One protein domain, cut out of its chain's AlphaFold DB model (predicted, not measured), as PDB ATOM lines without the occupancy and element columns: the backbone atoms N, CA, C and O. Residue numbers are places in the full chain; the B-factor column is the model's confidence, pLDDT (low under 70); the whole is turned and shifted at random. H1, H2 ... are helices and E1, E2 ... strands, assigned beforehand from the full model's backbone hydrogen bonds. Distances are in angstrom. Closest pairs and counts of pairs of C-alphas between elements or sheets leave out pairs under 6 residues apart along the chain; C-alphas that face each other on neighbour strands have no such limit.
ATOM      1  N   ASN A   8     -23.950  50.393 -18.618       66.69
ATOM      2  CA  ASN A   8     -23.293  51.403 -17.780       66.69
ATOM      3  C   ASN A   8     -24.161  52.646 -17.528       66.69
ATOM      4  O   ASN A   8     -23.721  53.551 -16.821       66.69
ATOM      5  N   HIS A   9     -25.367  52.699 -18.099       69.94
ATOM      6  CA  HIS A   9     -26.246  53.861 -18.044       69.94
ATOM      7  C   HIS A   9     -27.726  53.433 -17.997       69.94
ATOM      8  O   HIS A   9     -28.094  52.480 -18.688       69.94
ATOM      9  N   PRO A  10     -28.594  54.115 -17.216       73.56
ATOM     10  CA  PRO A  10     -30.006  53.744 -17.036       73.56
ATOM     11  C   PRO A  10     -30.842  53.776 -18.321       73.56
ATOM     12  O   PRO A  10     -31.868  53.101 -18.396       73.56
ATOM     13  N   ASP A  11     -30.398  54.512 -19.336       80.94
ATOM     14  CA  ASP A  11     -31.077  54.587 -20.638       80.94
ATOM     15  C   ASP A  11     -30.713  53.446 -21.594       80.94
ATOM     16  O   ASP A  11     -31.196  53.402 -22.724       80.94
ATOM     17  N   TYR A  12     -29.853  52.527 -21.155       84.94
ATOM     18  CA  TYR A  12     -29.371  51.423 -21.966       84.94
ATOM     19  C   TYR A  12     -29.743  50.085 -21.339       84.94
ATOM     20  O   TYR A  12     -29.878  49.954 -20.122       84.94
ATOM     21  N   LEU A  13     -29.889  49.075 -22.190       84.81
ATOM     22  CA  LEU A  13     -30.063  47.686 -21.785       84.81
ATOM     23  C   LEU A  13     -29.028  46.793 -22.447       84.81
ATOM     24  O   LEU A  13     -28.489  47.105 -23.510       84.81
ATOM     25  N   THR A  14     -28.768  45.649 -21.821       86.88
ATOM     26  CA  THR A  14     -28.067  44.565 -22.503       86.88
ATOM     27  C   THR A  14     -29.007  43.894 -23.499       86.88
ATOM     28  O   THR A  14     -30.230  43.983 -23.391       86.88
ATOM     29  N   ARG A  15     -28.434  43.169 -24.461       86.19
ATOM     30  CA  ARG A  15     -29.217  42.397 -25.435       86.19
ATOM     31  C   ARG A  15     -30.137  41.370 -24.771       86.19
ATOM     32  O   ARG A  15     -31.240  41.149 -25.249       86.19
ATOM     33  N   VAL A  16     -29.673  40.755 -23.681       85.44
ATOM     34  CA  VAL A  16     -30.427  39.746 -22.924       85.44
ATOM     35  C   VAL A  16     -31.614  40.384 -22.208       85.44
ATOM     36  O   VAL A  16     -32.724  39.870 -22.300       85.44
ATOM     37  N   ASP A  17     -31.401  41.514 -21.535       85.19
ATOM     38  CA  ASP A  17     -32.482  42.201 -20.818       85.19
ATOM     39  C   ASP A  17     -33.537  42.735 -21.793       85.19
ATOM     40  O   ASP A  17     -34.729  42.536 -21.585       85.19
ATOM     41  N   ALA A  18     -33.100  43.319 -22.913       87.62
ATOM     42  CA  ALA A  18     -34.000  43.777 -23.966       87.62
ATOM     43  C   ALA A  18     -34.834  42.631 -24.563       87.62
ATOM     44  O   ALA A  18     -36.035  42.785 -24.767       87.62
ATOM     45  N   ALA A  19     -34.215  41.475 -24.812       86.50
ATOM     46  CA  ALA A  19     -34.904  40.303 -25.341       86.50
ATOM     47  C   ALA A  19     -35.973  39.766 -24.380       86.50
ATOM     48  O   ALA A  19     -37.060  39.394 -24.814       86.50
ATOM     49  N   ARG A  20     -35.685  39.768 -23.075       86.69
ATOM     50  CA  ARG A  20     -36.647  39.370 -22.040       86.69
ATOM     51  C   ARG A  20     -37.833  40.319 -21.967       86.69
ATOM     52  O   ARG A  20     -38.965  39.852 -21.931       86.69
ATOM     53  N   ASP A  21     -37.584  41.624 -21.990       85.56
ATOM     54  CA  ASP A  21     -38.653  42.625 -21.930       85.56
ATOM     55  C   ASP A  21     -39.547  42.574 -23.184       85.56
ATOM     56  O   ASP A  21     -40.767  42.690 -23.077       85.56
ATOM     57  N   ILE A  22     -38.962  42.332 -24.366       84.06
ATOM     58  CA  ILE A  22     -39.711  42.116 -25.616       84.06
ATOM     59  C   ILE A  22     -40.521  40.818 -25.549       84.06
ATOM     60  O   ILE A  22     -41.704  40.833 -25.874       84.06
ATOM     61  N   SER A  23     -39.919  39.709 -25.104       85.44
ATOM     62  CA  SER A  23     -40.618  38.426 -24.961       85.44
ATOM     63  C   SER A  23     -41.803  38.543 -24.010       85.44
ATOM     64  O   SER A  23     -42.907  38.149 -24.364       85.44
ATOM     65  N   PHE A  24     -41.602  39.161 -22.844       83.75
ATOM     66  CA  PHE A  24     -42.670  39.391 -21.880       83.75
ATOM     67  C   PHE A  24     -43.802  40.235 -22.477       83.75
ATOM     68  O   PHE A  24     -44.969  39.930 -22.269       83.75
ATOM     69  N   ALA A  25     -43.487  41.271 -23.255       81.06
ATOM     70  CA  ALA A  25     -44.513  42.068 -23.925       81.06
ATOM     71  C   ALA A  25     -45.257  41.296 -25.037       81.06
ATOM     72  O   ALA A  25     -46.404  41.629 -25.325       81.06
ATOM     73  N   LEU A  26     -44.638  40.273 -25.641       76.75
ATOM     74  CA  LEU A  26     -45.268  39.409 -26.648       76.75
ATOM     75  C   LEU A  26     -46.180  38.345 -26.034       76.75
ATOM     76  O   LEU A  26     -47.255  38.089 -26.566       76.75
ATOM     77  N   THR A  27     -45.746  37.705 -24.949       80.06
ATOM     78  CA  THR A  27     -46.410  36.506 -24.409       80.06
ATOM     79  C   THR A  27     -47.092  36.723 -23.072       80.06
ATOM     80  O   THR A  27     -47.868  35.876 -22.640       80.06
ATOM     81  N   ASN A  28     -46.794  37.836 -22.396       78.75
ATOM     82  CA  ASN A  28     -47.113  38.066 -20.989       78.75
ATOM     83  C   ASN A  28     -46.546  36.973 -20.053       78.75
ATOM     84  O   ASN A  28     -47.027  36.803 -18.931       78.75
ATOM     85  N   ASP A  29     -45.515  36.248 -20.503       76.00
ATOM     86  CA  ASP A  29     -44.825  35.208 -19.742       76.00
ATOM     87  C   ASP A  29     -43.471  35.733 -19.226       76.00
ATOM     88  O   ASP A  29     -42.627  36.155 -20.028       76.00
ATOM     89  N   PRO A  30     -43.248  35.782 -17.898       74.38
ATOM     90  CA  PRO A  30     -41.998  36.257 -17.316       74.38
ATOM     91  C   PRO A  30     -40.850  35.234 -17.361       74.38
ATOM     92  O   PRO A  30     -39.758  35.569 -16.881       74.38
ATOM     93  N   ASP A  31     -41.072  34.021 -17.877       77.25
ATOM     94  CA  ASP A  31     -40.059  32.971 -17.957       77.25
ATOM     95  C   ASP A  31     -38.815  33.446 -18.749       77.25
ATOM     96  O   ASP A  31     -38.897  33.780 -19.936       77.25
ATOM     97  N   PRO A  32     -37.632  33.526 -18.101       71.12
ATOM     98  CA  PRO A  32     -36.402  33.962 -18.751       71.12
ATOM     99  C   PRO A  32     -35.845  32.981 -19.794       71.12
ATOM    100  O   PRO A  32     -34.929  33.396 -20.510       71.12
ATOM    101  N   GLU A  33     -36.338  31.740 -19.847       76.88
ATOM    102  CA  GLU A  33     -35.951  30.688 -20.805       76.88
ATOM    103  C   GLU A  33     -37.004  30.461 -21.897       76.88
ATOM    104  O   GLU A  33     -36.820  29.622 -22.774       76.88
ATOM    105  N   HIS A  34     -38.082  31.248 -21.894       76.38
ATOM    106  CA  HIS A  34     -39.121  31.171 -22.910       76.38
ATOM    107  C   HIS A  34     -38.528  31.314 -24.328       76.38
ATOM    108  O   HIS A  34     -37.719  32.211 -24.580       76.38
ATOM    109  N   ASP A  35     -38.983  30.506 -25.294       77.88
ATOM    110  CA  ASP A  35     -38.445  30.472 -26.670       77.88
ATOM    111  C   ASP A  35     -38.362  31.867 -27.322       77.88
ATOM    112  O   ASP A  35     -37.367  32.241 -27.954       77.88
ATOM    113  N   ASN A  36     -39.390  32.692 -27.106       77.19
ATOM    114  CA  ASN A  36     -39.439  34.084 -27.566       77.19
ATOM    115  C   ASN A  36     -38.313  34.988 -27.027       77.19
ATOM    116  O   ASN A  36     -37.941  35.942 -27.715       77.19
ATOM    117  N   VAL A  37     -37.691  34.676 -25.884       77.25
ATOM    118  CA  VAL A  37     -36.476  35.362 -25.408       77.25
ATOM    119  C   VAL A  37     -35.315  35.084 -26.357       77.25
ATOM    120  O   VAL A  37     -34.628  36.015 -26.781       77.25
ATOM    121  N   HIS A  38     -35.099  33.827 -26.750       81.31
ATOM    122  CA  HIS A  38     -34.035  33.464 -27.691       81.31
ATOM    123  C   HIS A  38     -34.268  34.073 -29.077       81.31
ATOM    124  O   HIS A  38     -33.324  34.559 -29.711       81.31
ATOM    125  N   ILE A  39     -35.524  34.115 -29.521       77.88
ATOM    126  CA  ILE A  39     -35.917  34.723 -30.797       77.88
ATOM    127  C   ILE A  39     -35.667  36.232 -30.780       77.88
ATOM    128  O   ILE A  39     -34.990  36.750 -31.674       77.88
ATOM    129  N   ALA A  40     -36.149  36.937 -29.753       80.62
ATOM    130  CA  ALA A  40     -35.914  38.369 -29.587       80.62
ATOM    131  C   ALA A  40     -34.415  38.674 -29.482       80.62
ATOM    132  O   ALA A  40     -33.911  39.578 -30.152       80.62
ATOM    133  N   TYR A  41     -33.666  37.862 -28.731       85.31
ATOM    134  CA  TYR A  41     -32.218  37.989 -28.623       85.31
ATOM    135  C   TYR A  41     -31.549  37.885 -29.992       85.31
ATOM    136  O   TYR A  41     -30.775  38.773 -30.357       85.31
ATOM    137  N   ARG A  42     -31.844  36.842 -30.780       83.56
ATOM    138  CA  ARG A  42     -31.278  36.660 -32.128       83.56
ATOM    139  C   ARG A  42     -31.618  37.839 -33.035       83.56
ATOM    140  O   ARG A  42     -30.699  38.457 -33.572       83.56
ATOM    141  N   ARG A  43     -32.893  38.223 -33.101       82.50
ATOM    142  CA  ARG A  43     -33.395  39.330 -33.930       82.50
ATOM    143  C   ARG A  43     -32.724  40.667 -33.622       82.50
ATOM    144  O   ARG A  43     -32.326  41.347 -34.562       82.50
ATOM    145  N   ILE A  44     -32.490  40.996 -32.347       85.06
ATOM    146  CA  ILE A  44     -31.742  42.209 -31.974       85.06
ATOM    147  C   ILE A  44     -30.334  42.206 -32.583       85.06
ATOM    148  O   ILE A  44     -29.853  43.250 -32.996       85.06
ATOM    149  N   GLY A  45     -29.643  41.065 -32.675       83.69
ATOM    150  CA  GLY A  45     -28.303  41.062 -33.282       83.69
ATOM    151  C   GLY A  45     -28.315  41.059 -34.787       83.69
ATOM    152  O   GLY A  45     -27.417  41.660 -35.358       83.69
ATOM    153  N   SER A  46     -29.315  40.452 -35.421       82.88
ATOM    154  CA  SER A  46     -29.508  40.636 -36.859       82.88
ATOM    155  C   SER A  46     -29.699  42.120 -37.177       82.88
ATOM    156  O   SER A  46     -29.005  42.635 -38.046       82.88
ATOM    157  N   ALA A  47     -30.516  42.813 -36.375       82.56
ATOM    158  CA  ALA A  47     -30.735  44.256 -36.466       82.56
ATOM    159  C   ALA A  47     -29.476  45.096 -36.166       82.56
ATOM    160  O   ALA A  47     -29.373  46.253 -36.550       82.56
ATOM    161  N   VAL A  48     -28.492  44.538 -35.457       84.88
ATOM    162  CA  VAL A  48     -27.181  45.184 -35.280       84.88
ATOM    163  C   VAL A  48     -26.306  44.974 -36.506       84.88
ATOM    164  O   VAL A  48     -25.629  45.903 -36.937       84.88
ATOM    165  N   SER A  49     -26.300  43.761 -37.057       79.25
ATOM    166  CA  SER A  49     -25.504  43.416 -38.236       79.25
ATOM    167  C   SER A  49     -25.964  44.159 -39.491       79.25
ATOM    168  O   SER A  49     -25.127  44.514 -40.316       79.25
ATOM    169  N   ASP A  50     -27.264  44.422 -39.629       78.62
ATOM    170  CA  ASP A  50     -27.830  45.189 -40.747       78.62
ATOM    171  C   ASP A  50     -27.847  46.716 -40.518       78.62
ATOM    172  O   ASP A  50     -28.164  47.475 -41.432       78.62
ATOM    173  N   GLY A  51     -27.457  47.176 -39.321       78.38
ATOM    174  CA  GLY A  51     -27.360  48.593 -38.967       78.38
ATOM    175  C   GLY A  51     -28.667  49.250 -38.510       78.38
ATOM    176  O   GLY A  51     -28.680  50.462 -38.296       78.38
ATOM    177  N   THR A  52     -29.746  48.487 -38.324       83.94
ATOM    178  CA  THR A  52     -31.041  48.985 -37.827       83.94
ATOM    179  C   THR A  52     -30.976  49.451 -36.366       83.94
ATOM    180  O   THR A  52     -31.621  50.431 -36.001       83.94
ATOM    181  N   ILE A  53     -30.190  48.777 -35.519       86.94
ATOM    182  CA  ILE A  53     -29.959  49.145 -34.115       86.94
ATOM    183  C   ILE A  53     -28.469  49.371 -33.882       86.94
ATOM    184  O   ILE A  53     -27.626  48.541 -34.226       86.94
ATOM    185  N   VAL A  54     -28.137  50.464 -33.196       86.12
ATOM    186  CA  VAL A  54     -26.756  50.765 -32.826       86.12
ATOM    187  C   VAL A  54     -26.369  50.024 -31.547       86.12
ATOM    188  O   VAL A  54     -26.997  50.152 -30.495       86.12
ATOM    189  N   ALA A  55     -25.284  49.253 -31.627       85.94
ATOM    190  CA  ALA A  55     -24.667  48.642 -30.461       85.94
ATOM    191  C   ALA A  55     -23.572  49.551 -29.892       85.94
ATOM    192  O   ALA A  55     -22.571  49.824 -30.554       85.94
ATOM    193  N   HIS A  56     -23.716  49.953 -28.634       83.56
ATOM    194  CA  HIS A  56     -22.703  50.719 -27.921       83.56
ATOM    195  C   HIS A  56     -21.834  49.778 -27.091       83.56
ATOM    196  O   HIS A  56     -22.335  48.958 -26.322       83.56
ATOM    197  N   SER A  57     -20.517  49.887 -27.224       79.94
ATOM    198  CA  SER A  57     -19.595  49.121 -26.386       79.94
ATOM    199  C   SER A  57     -19.504  49.743 -24.995       79.94
ATOM    200  O   SER A  57     -19.278  50.945 -24.853       79.94
ATOM    201  N   VAL A  58     -19.645  48.922 -23.957       72.25
ATOM    202  CA  VAL A  58     -19.392  49.329 -22.570       72.25
ATOM    203  C   VAL A  58     -17.880  49.348 -22.313       72.25
ATOM    204  O   VAL A  58     -17.128  48.584 -22.924       72.25
ATOM    205  N   ALA A  59     -17.418  50.205 -21.396       57.66
ATOM    206  CA  ALA A  59     -16.027  50.221 -20.940       57.66
ATOM    207  C   ALA A  59     -15.593  48.804 -20.505       57.66
ATOM    208  O   ALA A  59     -16.193  48.211 -19.613       57.66
ATOM    209  N   GLY A  60     -14.590  48.239 -21.188       61.69
ATOM    210  CA  GLY A  60     -14.195  46.827 -21.068       61.69
ATOM    211  C   GLY A  60     -14.471  45.972 -22.317       61.69
ATOM    212  O   GLY A  60     -14.048  44.820 -22.363       61.69
ATOM    213  N   GLY A  61     -15.148  46.518 -23.336       57.94
ATOM    214  CA  GLY A  61     -15.165  46.039 -24.729       57.94
ATOM    215  C   GLY A  61     -15.937  44.746 -25.022       57.94
ATOM    216  O   GLY A  61     -16.313  44.516 -26.166       57.94
ATOM    217  N   ARG A  62     -16.210  43.909 -24.016       61.78
ATOM    218  CA  ARG A  62     -16.895  42.612 -24.197       61.78
ATOM    219  C   ARG A  62     -18.418  42.710 -24.134       61.78
ATOM    220  O   ARG A  62     -19.107  41.846 -24.662       61.78
ATOM    221  N   THR A  63     -18.953  43.748 -23.496       68.31
ATOM    222  CA  THR A  63     -20.399  43.940 -23.341       68.31
ATOM    223  C   THR A  63     -20.908  45.003 -24.300       68.31
ATOM    224  O   THR A  63     -20.415  46.130 -24.298       68.31
ATOM    225  N   LYS A  64     -21.929  44.643 -25.082       82.25
ATOM    226  CA  LYS A  64     -22.704  45.576 -25.902       82.25
ATOM    227  C   LYS A  64     -23.968  45.996 -25.153       82.25
ATOM    228  O   LYS A  64     -24.617  45.162 -24.518       82.25
ATOM    229  N   GLN A  65     -24.306  47.272 -25.252       85.25
ATOM    230  CA  GLN A  65     -25.521  47.861 -24.713       85.25
ATOM    231  C   GLN A  65     -26.269  48.631 -25.803       85.25
ATOM    232  O   GLN A  65     -25.673  49.094 -26.774       85.25
ATOM    233  N   PHE A  66     -27.575  48.763 -25.625       88.69
ATOM    234  CA  PHE A  66     -28.505  49.248 -26.638       88.69
ATOM    235  C   PHE A  66     -29.377  50.333 -26.035       88.69
ATOM    236  O   PHE A  66     -29.842  50.185 -24.902       88.69
ATOM    237  N   TYR A  67     -29.566  51.423 -26.772       88.62
ATOM    238  CA  TYR A  67     -30.367  52.544 -26.310       88.62
ATOM    239  C   TYR A  67     -31.848  52.147 -26.268       88.62
ATOM    240  O   TYR A  67     -32.375  51.560 -27.215       88.62
ATOM    241  N   LYS A  68     -32.530  52.426 -25.152       87.56
ATOM    242  CA  LYS A  68     -33.916  51.977 -24.931       87.56
ATOM    243  C   LYS A  68     -34.902  52.477 -25.998       87.56
ATOM    244  O   LYS A  68     -35.669  51.648 -26.480       87.56
ATOM    245  N   PRO A  69     -34.900  53.759 -26.412       86.94
ATOM    246  CA  PRO A  69     -35.764  54.227 -27.499       86.94
ATOM    247  C   PRO A  69     -35.565  53.488 -28.827       86.94
ATOM    248  O   PRO A  69     -36.548  53.192 -29.505       86.94
ATOM    249  N   ASP A  70     -34.328  53.119 -29.171       88.06
ATOM    250  CA  ASP A  70     -34.051  52.354 -30.394       88.06
ATOM    251  C   ASP A  70     -34.634  50.941 -30.292       88.06
ATOM    252  O   ASP A  70     -35.256  50.453 -31.232       88.06
ATOM    253  N   LEU A  71     -34.518  50.311 -29.119       89.19
ATOM    254  CA  LEU A  71     -35.160  49.025 -28.839       89.19
ATOM    255  C   LEU A  71     -36.693  49.117 -28.866       89.19
ATOM    256  O   LEU A  71     -37.343  48.180 -29.323       89.19
ATOM    257  N   GLN A  72     -37.284  50.227 -28.404       87.81
ATOM    258  CA  GLN A  72     -38.740  50.438 -28.455       87.81
ATOM    259  C   GLN A  72     -39.213  50.546 -29.898       87.81
ATOM    260  O   GLN A  72     -40.185  49.899 -30.286       87.81
ATOM    261  N   ARG A  73     -38.501  51.343 -30.698       84.81
ATOM    262  CA  ARG A  73     -38.778  51.494 -32.121       84.81
ATOM    263  C   ARG A  73     -38.639  50.160 -32.847       84.81
ATOM    264  O   ARG A  73     -39.552  49.769 -33.563       84.81
ATOM    265  N   PHE A  74     -37.557  49.433 -32.585       88.81
ATOM    266  CA  PHE A  74     -37.330  48.102 -33.131       88.81
ATOM    267  C   PHE A  74     -38.448  47.120 -32.769       88.81
ATOM    268  O   PHE A  74     -38.946  46.415 -33.645       88.81
ATOM    269  N   ALA A  75     -38.861  47.075 -31.499       85.19
ATOM    270  CA  ALA A  75     -39.915  46.173 -31.044       85.19
ATOM    271  C   ALA A  75     -41.247  46.464 -31.753       85.19
ATOM    272  O   ALA A  75     -41.929  45.545 -32.210       85.19
ATOM    273  N   LYS A  76     -41.564  47.751 -31.924       81.50
ATOM    274  CA  LYS A  76     -42.755  48.206 -32.641       81.50
ATOM    275  C   LYS A  76     -42.699  47.887 -34.134       81.50
ATOM    276  O   LYS A  76     -43.680  47.397 -34.679       81.50
ATOM    277  N   GLU A  77     -41.570  48.133 -34.791       81.44
ATOM    278  CA  GLU A  77     -41.403  47.899 -36.233       81.44
ATOM    279  C   GLU A  77     -41.318  46.404 -36.585       81.44
ATOM    280  O   GLU A  77     -41.824  45.991 -37.624       81.44
ATOM    281  N   THR A  78     -40.716  45.586 -35.719       76.06
ATOM    282  CA  THR A  78     -40.466  44.157 -35.990       76.06
ATOM    283  C   THR A  78     -41.623  43.266 -35.559       76.06
ATOM    284  O   THR A  78     -41.928  42.289 -36.239       76.06
ATOM    285  N   TYR A  79     -42.258  43.585 -34.431       78.56
ATOM    286  CA  TYR A  79     -43.261  42.719 -33.811       78.56
ATOM    287  C   TYR A  79     -44.621  43.397 -33.608       78.56
ATOM    288  O   TYR A  79     -45.561  42.740 -33.176       78.56
ATOM    289  N   GLY A  80     -44.750  44.698 -33.887       74.50
ATOM    290  CA  GLY A  80     -46.015  45.419 -33.720       74.50
ATOM    291  C   GLY A  80     -46.415  45.682 -32.265       74.50
ATOM    292  O   GLY A  80     -47.563  46.039 -32.018       74.50
ATOM    293  N   ILE A  81     -45.493  45.525 -31.308       73.38
ATOM    294  CA  ILE A  81     -45.774  45.695 -29.876       73.38
ATOM    295  C   ILE A  81     -45.178  46.978 -29.301       73.38
ATOM    296  O   ILE A  81     -44.161  47.492 -29.769       73.38
ATOM    297  N   GLU A  82     -45.789  47.469 -28.228       75.56
ATOM    298  CA  GLU A  82     -45.232  48.541 -27.409       75.56
ATOM    299  C   GLU A  82     -44.643  47.941 -26.133       75.56
ATOM    300  O   GLU A  82     -45.321  47.206 -25.422       75.56
ATOM    301  N   VAL A  83     -43.376  48.251 -25.840       73.31
ATOM    302  CA  VAL A  83     -42.711  47.827 -24.599       73.31
ATOM    303  C   VAL A  83     -42.774  48.997 -23.605       73.31
ATOM    304  O   VAL A  83     -41.963  49.928 -23.705       73.31
ATOM    305  N   PRO A  84     -43.752  49.010 -22.672       54.47
ATOM    306  CA  PRO A  84     -44.112  50.201 -21.897       54.47
ATOM    307  C   PRO A  84     -43.034  50.617 -20.897       54.47
ATOM    308  O   PRO A  84     -42.858  51.802 -20.627       54.47
ATOM    309  N   THR A  85     -42.264  49.665 -20.371       58.53
ATOM    310  CA  THR A  85     -41.099  49.969 -19.542       58.53
ATOM    311  C   THR A  85     -40.016  48.941 -19.785       58.53
ATOM    312  O   THR A  85     -40.090  47.837 -19.255       58.53
ATOM    313  N   PHE A  86     -38.981  49.343 -20.514       62.88
ATOM    314  CA  PHE A  86     -37.673  48.708 -20.422       62.88
ATOM    315  C   PHE A  86     -37.115  48.979 -19.021       62.88
ATOM    316  O   PHE A  86     -36.443  49.994 -18.778       62.88
ATOM    317  N   LYS A  87     -37.491  48.140 -18.052       49.38
ATOM    318  CA  LYS A  87     -37.024  48.280 -16.674       49.38
ATOM    319  C   LYS A  87     -35.599  47.759 -16.634       49.38
ATOM    320  O   LYS A  87     -35.310  46.666 -17.104       49.38
ATOM    321  N   VAL A  88     -34.688  48.546 -16.059       42.12
ATOM    322  CA  VAL A  88     -33.403  47.975 -15.648       42.12
ATOM    323  C   VAL A  88     -33.760  46.843 -14.696       42.12
ATOM    324  O   VAL A  88     -34.492  47.069 -13.733       42.12
ATOM    325  N   ALA A  89     -33.324  45.627 -15.008       39.31
ATOM    326  CA  ALA A  89     -33.516  44.493 -14.133       39.31
ATOM    327  C   ALA A  89     -32.808  44.776 -12.796       39.31
ATOM    328  O   ALA A  89     -31.636  44.452 -12.618       39.31
TER     329      ALA A  89
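This is residues 8 to 89 of the 149 residues of an uncharacterized protein of Paenibacillus sp. PAMC21692 (UniProt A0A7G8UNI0). What does the model look like? A small sheet of three short strands, E1, E3 and E2, makes one end, and three helices, H1, H2 and H3, gather in a triangle at the other. H1 and H3 run directly on from E1 and E3 away from the sheet, while the loop of the hairpin E2 and E3 lies at the opposite end of the long axis. What is it made of? The printed part has 82 residues, with E1, H1, H2, E2, E3 and H3 along the chain; it is mostly helix, and the antiparallel sheet has the order E1, E3, E2. How large is its outline? It is compact and rounded, with a radius of gyration of the C-alphas of 11.7 A and spans of 33 by 25 by 21 A.

Where are the strands? E1 is residues 12 to 14, 7.0 A long, beginning at C-alpha 12 (-29.371, 51.423, -21.966). E3 is residues 64 to 67, 10.4 A, and E2 is residues 55 to 57, 6.5 A. Where are the helices? H1 is residues 15 to 27, 18.2 A long, and H2 is residues 35 to 49, 21.7 A. H3 is residues 68 to 79, 15.9 A, ending at C-alpha 79 (-43.261, 42.719, -33.811).

How do the strands pair? The inner strand E3 is antiparallel to E1 at 140 degrees, with N 13 and O 66 at 2.9 A, and to E2 at 127 degrees, with N 56 and O 65 at 2.8 A. E1, H1 H2, E2 form a split strand-helix-strand unit, two strands running the same way with E3 between them, and its crossover is right-handed. How do the helices meet the sheet? H1 is on the sheet, over E1, at a height of 12.2 A, and stands up from it at 52 degrees. H2 only grazes it with residues 41 to 49, and H3 with residues 68 to 71. How do the helices stand to each other? H1 and H2 touch, their closest C-alphas Ala 19 and Ala 40 at 4.8 A, at a steep tilt of 51 degrees, opposite ways. H1 and H3 are close but not clearly touching, their closest C-alphas Ile 22 and Ala 75 at 6.8 A; H2 and H3 are near each other, with 12 pairs of C-alphas within 10 A. What do the helix backbones show? In H1, H2 and H3 every O i to N i+4 pair is within hydrogen-bond range.

How far does it reach? The two C-alphas farthest apart, those of Gly 60 and Gly 80, are 34.3 A apart. Is it continuous? The printed part has no cut, and no link is long. Where is confidence low? The mean pLDDT of the printed part is 78.1, and residues 8 to 9, 59 to 63 and 84 to 89 are under 70.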